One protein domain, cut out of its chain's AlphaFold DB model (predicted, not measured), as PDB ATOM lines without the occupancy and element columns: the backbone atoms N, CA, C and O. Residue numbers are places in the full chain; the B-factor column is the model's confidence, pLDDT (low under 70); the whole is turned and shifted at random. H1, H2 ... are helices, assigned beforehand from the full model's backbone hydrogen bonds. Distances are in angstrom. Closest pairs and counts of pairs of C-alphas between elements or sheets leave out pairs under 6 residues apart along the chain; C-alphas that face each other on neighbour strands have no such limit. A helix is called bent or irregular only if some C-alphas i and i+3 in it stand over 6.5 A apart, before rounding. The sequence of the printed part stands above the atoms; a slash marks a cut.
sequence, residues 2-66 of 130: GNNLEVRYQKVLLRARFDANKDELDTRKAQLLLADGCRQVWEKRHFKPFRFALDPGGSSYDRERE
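This is residues 2 to 66 of the 130 residues of the protein "NADH dehydrogenase [ubiquinone] 1 beta subcomplex subunit 9" of Biomphalaria glabrata (UniProt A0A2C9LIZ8). The longest helix, H2, and the helix before it, H1, run roughly back and forth with a gap between them, and an irregular tail, residues 45 to 66, carries on from the last residue of H2 and makes much of the length. The printed part has 65 residues with two named helices, H1 then H2, and no named strand; its class is all helix. It is extended, with a radius of gyration of the C-alphas of 16.9 A, and elongated, spanning 48 by 30 by 21 A.

H2, residues 27 to 44, and H1, residues 4 to 20, are apart, with no C-alpha of the one within 8 A of the other. A short link of 6 residues joins them. Residues 2 to 17, of which 4 to 17 belong to H1, stand free, and so do residues 38 to 49, of which 38 to 44 belong to H2. In H1 and H2 every O i to N i+4 pair is within hydrogen-bond range.

H2 is 25.7 A long and ends at C-alpha 44 (-47.533, 25.540, 7.928). H1 is 24.6 A long and begins at C-alpha 4 (-41.956, 28.419, -10.082).

The C-alphas farthest apart, of Asp 26 and Glu 66, are 48.8 A apart. The printed part has no cut. No printed residue is under 70 in pLDDT.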
ATOM      1  N   GLY A   2     -46.025  23.528  -7.327       70.81
ATOM      2  CA  GLY A   2     -46.417  24.936  -7.459       70.81
ATOM      3  C   GLY A   2     -45.739  25.615  -8.651       70.81
ATOM      4  O   GLY A   2     -44.698  25.153  -9.115       70.81
ATOM      5  N   ASN A   3     -46.325  26.709  -9.141       90.25
ATOM      6  CA  ASN A   3     -45.717  27.552 -10.171       90.25
ATOM      7  C   ASN A   3     -44.367  28.103  -9.664       90.25
ATOM      8  O   ASN A   3     -44.300  28.673  -8.575       90.25
ATOM      9  N   ASN A   4     -43.296  27.951 -10.450       89.69
ATOM     10  CA  ASN A   4     -41.956  28.419 -10.082       89.69
ATOM     11  C   ASN A   4     -41.917  29.922  -9.764       89.69
ATOM     12  O   ASN A   4     -41.201  30.324  -8.848       89.69
ATOM     13  N   LEU A   5     -42.696  30.743 -10.476       93.88
ATOM     14  CA  LEU A   5     -42.764  32.186 -10.225       93.88
ATOM     15  C   LEU A   5     -43.384  32.493  -8.859       93.88
ATOM     16  O   LEU A   5     -42.830  33.291  -8.108       93.88
ATOM     17  N   GLU A   6     -44.457  31.788  -8.496       93.88
ATOM     18  CA  GLU A   6     -45.112  31.933  -7.193       93.88
ATOM     19  C   GLU A   6     -44.171  31.523  -6.052       93.88
ATOM     20  O   GLU A   6     -44.015  32.239  -5.064       93.88
ATOM     21  N   VAL A   7     -43.447  30.411  -6.220       92.69
ATOM     22  CA  VAL A   7     -42.443  29.967  -5.240       92.69
ATOM     23  C   VAL A   7     -41.340  31.014  -5.068       92.69
ATOM     24  O   VAL A   7     -40.893  31.263  -3.948       92.69
ATOM     25  N   ARG A   8     -40.871  31.634  -6.158       95.56
ATOM     26  CA  ARG A   8     -39.863  32.703  -6.089       95.56
ATOM     27  C   ARG A   8     -40.410  33.946  -5.394       95.56
ATOM     28  O   ARG A   8     -39.716  34.481  -4.535       95.56
ATOM     29  N   TYR A   9     -41.634  34.353  -5.713       95.81
ATOM     30  CA  TYR A   9     -42.306  35.484  -5.079       95.81
ATOM     31  C   TYR A   9     -42.425  35.291  -3.559       95.81
ATOM     32  O   TYR A   9     -41.929  36.110  -2.783       95.81
ATOM     33  N   GLN A  10     -42.954  34.147  -3.118       94.62
ATOM     34  CA  GLN A  10     -43.096  33.828  -1.694       94.62
ATOM     35  C   GLN A  10     -41.748  33.743  -0.962       94.62
ATOM     36  O   GLN A  10     -41.630  34.216   0.170       94.62
ATOM     37  N   LYS A  11     -40.704  33.192  -1.601       95.19
ATOM     38  CA  LYS A  11     -39.341  33.155  -1.035       95.19
ATOM     39  C   LYS A  11     -38.780  34.557  -0.783       95.19
ATOM     40  O   LYS A  11     -38.158  34.771   0.254       95.19
ATOM     41  N   VAL A  12     -39.001  35.498  -1.703       97.25
ATOM     42  CA  VAL A  12     -38.552  36.892  -1.547       97.25
ATOM     43  C   VAL A  12     -39.296  37.580  -0.403       97.25
ATOM     44  O   VAL A  12     -38.653  38.203   0.438       97.25
ATOM     45  N   LEU A  13     -40.618  37.402  -0.298       96.69
ATOM     46  CA  LEU A  13     -41.395  37.931   0.831       96.69
ATOM     47  C   LEU A  13     -40.917  37.377   2.177       96.69
ATOM     48  O   LEU A  13     -40.778  38.126   3.145       96.69
ATOM     49  N   LEU A  14     -40.649  36.071   2.249       95.69
ATOM     50  CA  LEU A  14     -40.141  35.447   3.466       95.69
ATOM     51  C   LEU A  14     -38.761  36.003   3.836       95.69
ATOM     52  O   LEU A  14     -38.529  36.330   4.996       95.69
ATOM     53  N   ARG A  15     -37.867  36.170   2.855       97.38
ATOM     54  CA  ARG A  15     -36.551  36.773   3.081       97.38
ATOM     55  C   ARG A  15     -36.659  38.215   3.584       97.38
ATOM     56  O   ARG A  15     -35.996  38.543   4.560       97.38
ATOM     57  N   ALA A  16     -37.543  39.027   3.007       97.75
ATOM     58  CA  ALA A  16     -37.772  40.399   3.457       97.75
ATOM     59  C   ALA A  16     -38.225  40.471   4.931       97.75
ATOM     60  O   ALA A  16     -37.816  41.374   5.656       97.75
ATOM     61  N   ARG A  17     -39.013  39.495   5.410       95.69
ATOM     62  CA  ARG A  17     -39.395  39.398   6.834       95.69
ATOM     63  C   ARG A  17     -38.206  39.123   7.754       95.69
ATOM     64  O   ARG A  17     -38.150  39.688   8.846       95.69
ATOM     65  N   PHE A  18     -37.282  38.262   7.327       96.31
ATOM     66  CA  PHE A  18     -36.039  38.024   8.064       96.31
ATOM     67  C   PHE A  18     -35.155  39.272   8.061       96.31
ATOM     68  O   PHE A  18     -34.688  39.685   9.118       96.31
ATOM     69  N   ASP A  19     -34.995  39.918   6.903       97.62
ATOM     70  CA  ASP A  19     -34.168  41.119   6.772       97.62
ATOM     71  C   ASP A  19     -34.708  42.293   7.616       97.62
ATOM     72  O   ASP A  19     -33.918  43.074   8.138       97.62
ATOM     73  N   ALA A  20     -36.027  42.391   7.819       96.06
ATOM     74  CA  ALA A  20     -36.645  43.414   8.669       96.06
ATOM     75  C   ALA A  20     -36.313  43.279  10.169       96.06
ATOM     76  O   ALA A  20     -36.390  44.267  10.891       96.06
ATOM     77  N   ASN A  21     -35.956  42.078  10.643       94.31
ATOM     78  CA  ASN A  21     -35.655  41.805  12.057       94.31
ATOM     79  C   ASN A  21     -34.186  41.401  12.281       94.31
ATOM     80  O   ASN A  21     -33.845  40.874  13.338       94.31
ATOM     81  N   LYS A  22     -33.314  41.596  11.282       93.69
ATOM     82  CA  LYS A  22     -31.922  41.123  11.322       93.69
ATOM     83  C   LYS A  22     -31.051  41.882  12.336       93.69
ATOM     84  O   LYS A  22     -30.143  41.288  12.904       93.69
ATOM     85  N   ASP A  23     -31.337  43.168  12.550       94.38
ATOM     86  CA  ASP A  23     -30.536  44.093  13.369       94.38
ATOM     87  C   ASP A  23     -31.130  44.275  14.785       94.38
ATOM     88  O   ASP A  23     -30.954  45.313  15.422       94.38
ATOM     89  N   GLU A  24     -31.884  43.289  15.284       91.75
ATOM     90  CA  GLU A  24     -32.484  43.348  16.620       91.75
ATOM     91  C   GLU A  24     -31.423  43.151  17.717       91.75
ATOM     92  O   GLU A  24     -30.779  42.105  17.794       91.75
ATOM     93  N   LEU A  25     -31.260  44.154  18.585       93.94
ATOM     94  CA  LEU A  25     -30.252  44.151  19.655       93.94
ATOM     95  C   LEU A  25     -30.735  43.453  20.936       93.94
ATOM     96  O   LEU A  25     -29.916  42.964  21.716       93.94
ATOM     97  N   ASP A  26     -32.049  43.409  21.180       96.00
ATOM     98  CA  ASP A  26     -32.608  42.760  22.368       96.00
ATOM     99  C   ASP A  26     -32.668  41.236  22.193       96.00
ATOM    100  O   ASP A  26     -33.462  40.686  21.421       96.00
ATOM    101  N   THR A  27     -31.854  40.533  22.981       94.62
ATOM    102  CA  THR A  27     -31.762  39.072  22.966       94.62
ATOM    103  C   THR A  27     -33.062  38.388  23.383       94.62
ATOM    104  O   THR A  27     -33.382  37.328  22.840       94.62
ATOM    105  N   ARG A  28     -33.857  38.979  24.290       95.56
ATOM    106  CA  ARG A  28     -35.148  38.394  24.697       95.56
ATOM    107  C   ARG A  28     -36.149  38.450  23.553       95.56
ATOM    108  O   ARG A  28     -36.823  37.462  23.263       95.56
ATOM    109  N   LYS A  29     -36.213  39.589  22.865       95.50
ATOM    110  CA  LYS A  29     -37.071  39.762  21.692       95.50
ATOM    111  C   LYS A  29     -36.641  38.847  20.544       95.50
ATOM    112  O   LYS A  29     -37.501  38.209  19.938       95.50
ATOM    113  N   ALA A  30     -35.339  38.695  20.301       95.31
ATOM    114  CA  ALA A  30     -34.821  37.765  19.296       95.31
ATOM    115  C   ALA A  30     -35.224  36.300  19.577       95.31
ATOM    116  O   ALA A  30     -35.644  35.588  18.663       95.31
ATOM    117  N   GLN A  31     -35.172  35.858  20.838       95.94
ATOM    118  CA  GLN A  31     -35.627  34.516  21.235       95.94
ATOM    119  C   GLN A  31     -37.129  34.315  20.996       95.94
ATOM    120  O   GLN A  31     -37.533  33.271  20.483       95.94
ATOM    121  N   LEU A  32     -37.956  35.313  21.323       96.38
ATOM    122  CA  LEU A  32     -39.400  35.258  21.075       96.38
ATOM    123  C   LEU A  32     -39.720  35.199  19.575       96.38
ATOM    124  O   LEU A  32     -40.554  34.395  19.160       96.38
ATOM    125  N   LEU A  33     -39.025  35.996  18.755       95.94
ATOM    126  CA  LEU A  33     -39.158  35.968  17.295       95.94
ATOM    127  C   LEU A  33     -38.766  34.604  16.713       95.94
ATOM    128  O   LEU A  33     -39.457  34.088  15.832       95.94
ATOM    129  N   LEU A  34     -37.697  33.991  17.226       95.62
ATOM    130  CA  LEU A  34     -37.287  32.644  16.831       95.62
ATOM    131  C   LEU A  34     -38.349  31.602  17.204       95.62
ATOM    132  O   LEU A  34     -38.708  30.768  16.372       95.62
ATOM    133  N   ALA A  35     -38.870  31.657  18.432       96.94
ATOM    134  CA  ALA A  35     -39.894  30.730  18.904       96.94
ATOM    135  C   ALA A  35     -41.178  30.822  18.064       96.94
ATOM    136  O   ALA A  35     -41.713  29.794  17.640       96.94
ATOM    137  N   ASP A  36     -41.636  32.040  17.755       96.75
ATOM    138  CA  ASP A  36     -42.800  32.238  16.889       96.75
ATOM    139  C   ASP A  36     -42.530  31.772  15.449       96.75
ATOM    140  O   ASP A  36     -43.375  31.110  14.844       96.75
ATOM    141  N   GLY A  37     -41.326  32.011  14.917       96.31
ATOM    142  CA  GLY A  37     -40.904  31.490  13.615       96.31
ATOM    143  C   GLY A  37     -40.953  29.960  13.544       96.31
ATOM    144  O   GLY A  37     -41.530  29.398  12.610       96.31
ATOM    145  N   CYS A  38     -40.420  29.271  14.557       97.00
ATOM    146  CA  CYS A  38     -40.481  27.811  14.666       97.00
ATOM    147  C   CYS A  38     -41.926  27.296  14.737       97.00
ATOM    148  O   CYS A  38     -42.265  26.326  14.053       97.00
ATOM    149  N   ARG A  39     -42.795  27.968  15.502       97.62
ATOM    150  CA  ARG A  39     -44.226  27.639  15.582       97.62
ATOM    151  C   ARG A  39     -44.910  27.782  14.220       97.62
ATOM    152  O   ARG A  39     -45.581  26.853  13.776       97.62
ATOM    153  N   GLN A  40     -44.680  28.892  13.516       96.06
ATOM    154  CA  GLN A  40     -45.232  29.114  12.176       96.06
ATOM    155  C   GLN A  40     -44.775  28.046  11.174       96.06
ATOM    156  O   GLN A  40     -45.580  27.579  10.367       96.06
ATOM    157  N   VAL A  41     -43.500  27.640  11.219       95.50
ATOM    158  CA  VAL A  41     -42.980  26.550  10.378       95.50
ATOM    159  C   VAL A  41     -43.677  25.236  10.709       95.50
ATOM    160  O   VAL A  41     -44.072  24.517   9.797       95.50
ATOM    161  N   TRP A  42     -43.869  24.922  11.989       96.06
ATOM    162  CA  TRP A  42     -44.534  23.689  12.400       96.06
ATOM    163  C   TRP A  42     -45.994  23.612  11.935       96.06
ATOM    164  O   TRP A  42     -46.410  22.580  11.412       96.06
ATOM    165  N   GLU A  43     -46.746  24.705  12.069       96.19
ATOM    166  CA  GLU A  43     -48.158  24.788  11.666       96.19
ATOM    167  C   GLU A  43     -48.340  24.757  10.142       96.19
ATOM    168  O   GLU A  43     -49.308  24.185   9.644       96.19
ATOM    169  N   LYS A  44     -47.413  25.367   9.388       93.88
ATOM    170  CA  LYS A  44     -47.533  25.540   7.928       93.88
ATOM    171  C   LYS A  44     -46.682  24.580   7.103       93.88
ATOM    172  O   LYS A  44     -46.706  24.661   5.872       93.88
ATOM    173  N   ARG A  45     -45.899  23.693   7.727       93.06
ATOM    174  CA  ARG A  45     -45.074  22.737   6.975       93.06
ATOM    175  C   ARG A  45     -45.955  21.832   6.124       93.06
ATOM    176  O   ARG A  45     -47.009  21.362   6.547       93.06
ATOM    177  N   HIS A  46     -45.478  21.538   4.924       92.44
ATOM    178  CA  HIS A  46     -46.133  20.560   4.077       92.44
ATOM    179  C   HIS A  46     -45.999  19.153   4.678       92.44
ATOM    180  O   HIS A  46     -44.944  18.809   5.215       92.44
ATOM    181  N   PHE A  47     -47.043  18.326   4.555       93.69
ATOM    182  CA  PHE A  47     -47.066  16.972   5.123       93.69
ATOM    183  C   PHE A  47     -45.944  16.072   4.573       93.69
ATOM    184  O   PHE A  47     -45.448  15.202   5.284       93.69
ATOM    185  N   LYS A  48     -45.517  16.299   3.322       90.88
ATOM    186  CA  LYS A  48     -44.411  15.583   2.671       90.88
ATOM    187  C   LYS A  48     -43.379  16.561   2.099       90.88
ATOM    188  O   LYS A  48     -43.456  16.903   0.920       90.88
ATOM    189  N   PRO A  49     -42.414  17.032   2.904       90.94
ATOM    190  CA  PRO A  49     -41.360  17.916   2.420       90.94
ATOM    191  C   PRO A  49     -40.573  17.286   1.268       90.94
ATOM    192  O   PRO A  49     -40.376  16.069   1.227       90.94
ATOM    193  N   PHE A  50     -40.094  18.125   0.352       90.94
ATOM    194  CA  PHE A  50     -39.110  17.698  -0.635       90.94
ATOM    195  C   PHE A  50     -37.814  17.298   0.080       90.94
ATOM    196  O   PHE A  50     -37.354  18.016   0.968       90.94
ATOM    197  N   ARG A  51     -37.238  16.163  -0.314       93.75
ATOM    198  CA  ARG A  51     -35.940  15.670   0.161       93.75
ATOM    199  C   ARG A  51     -35.082  15.327  -1.043       93.75
ATOM    200  O   ARG A  51     -35.616  14.836  -2.044       93.75
ATOM    201  N   PHE A  52     -33.779  15.574  -0.951       95.12
ATOM    202  CA  PHE A  52     -32.865  15.116  -1.987       95.12
ATOM    203  C   PHE A  52     -32.784  13.589  -1.972       95.12
ATOM    204  O   PHE A  52     -33.115  12.940  -0.983       95.12
ATOM    205  N   ALA A  53     -32.403  13.002  -3.104       95.81
ATOM    206  CA  ALA A  53     -32.492  11.558  -3.294       95.81
ATOM    207  C   ALA A  53     -31.642  10.772  -2.283       95.81
ATOM    208  O   ALA A  53     -32.109   9.746  -1.796       95.81
ATOM    209  N   LEU A  54     -30.441  11.266  -1.972       95.19
ATOM    210  CA  LEU A  54     -29.464  10.617  -1.092       95.19
ATOM    211  C   LEU A  54     -29.568  11.064   0.374       95.19
ATOM    212  O   LEU A  54     -28.899  10.489   1.226       95.19
ATOM    213  N   ASP A  55     -30.398  12.063   0.682       94.62
ATOM    214  CA  ASP A  55     -30.610  12.502   2.064       94.62
ATOM    215  C   ASP A  55     -31.377  11.439   2.860       94.62
ATOM    216  O   ASP A  55     -32.172  10.695   2.278       94.62
ATOM    217  N   PRO A  56     -31.262  11.414   4.200       93.19
ATOM    218  CA  PRO A  56     -32.100  10.579   5.054       93.19
ATOM    219  C   PRO A  56     -33.599  10.691   4.728       93.19
ATOM    220  O   PRO A  56     -34.223  11.754   4.827       93.19
ATOM    221  N   GLY A  57     -34.207   9.567   4.343       90.75
ATOM    222  CA  GLY A  57     -35.610   9.477   3.910       90.75
ATOM    223  C   GLY A  57     -35.904  10.046   2.513       90.75
ATOM    224  O   GLY A  57     -37.068  10.276   2.179       90.75
ATOM    225  N   GLY A  58     -34.868  10.289   1.711       93.62
ATOM    226  CA  GLY A  58     -34.944  10.448   0.264       93.62
ATOM    227  C   GLY A  58     -35.240   9.125  -0.451       93.62
ATOM    228  O   GLY A  58     -35.225   8.049   0.143       93.62
ATOM    229  N   SER A  59     -35.519   9.186  -1.753       94.44
ATOM    230  CA  SER A  59     -35.897   8.008  -2.557       94.44
ATOM    231  C   SER A  59     -34.754   7.021  -2.828       94.44
ATOM    232  O   SER A  59     -34.994   5.912  -3.305       94.44
ATOM    233  N   SER A  60     -33.513   7.444  -2.607       95.19
ATOM    234  CA  SER A  60     -32.288   6.685  -2.886       95.19
ATOM    235  C   SER A  60     -31.369   6.641  -1.664       95.19
ATOM    236  O   SER A  60     -30.186   6.346  -1.807       95.19
ATOM    237  N   TYR A  61     -31.900   6.956  -0.478       94.75
ATOM    238  CA  TYR A  61     -31.149   6.887   0.768       94.75
ATOM    239  C   TYR A  61     -30.659   5.459   1.001       94.75
ATOM    240  O   TYR A  61     -31.468   4.532   0.958       94.75
ATOM    241  N   ASP A  62     -29.352   5.302   1.226       92.56
ATOM    242  CA  ASP A  62     -28.695   4.002   1.436       92.56
ATOM    243  C   ASP A  62     -28.985   2.976   0.318       92.56
ATOM    244  O   ASP A  62     -29.050   1.772   0.549       92.56
ATOM    245  N   ARG A  63     -29.201   3.451  -0.921       94.38
ATOM    246  CA  ARG A  63     -29.366   2.562  -2.085       94.38
ATOM    247  C   ARG A  63     -28.073   1.812  -2.401       94.38
ATOM    248  O   ARG A  63     -28.120   0.636  -2.747       94.38
ATOM    249  N   GLU A  64     -26.948   2.510  -2.317       90.44
ATOM    250  CA  GLU A  64     -25.610   1.954  -2.479       90.44
ATOM    251  C   GLU A  64     -24.947   1.952  -1.107       90.44
ATOM    252  O   GLU A  64     -24.598   3.007  -0.579       90.44
ATOM    253  N   ARG A  65     -24.820   0.766  -0.511       85.81
ATOM    254  CA  ARG A  65     -24.133   0.604   0.767       85.81
ATOM    255  C   ARG A  65     -22.696   0.181   0.511       85.81
ATOM    256  O   ARG A  65     -22.447  -0.910  -0.005       85.81
ATOM    257  N   GLU A  66     -21.758   1.030   0.901       87.94
ATOM    258  CA  GLU A  66     -20.339   0.698   0.848       87.94
ATOM    259  C   GLU A  66     -20.023  -0.404   1.867       87.94
ATOM    260  O   GLU A  66     -20.422  -0.344   3.033       87.94
TER     261      GLU A  66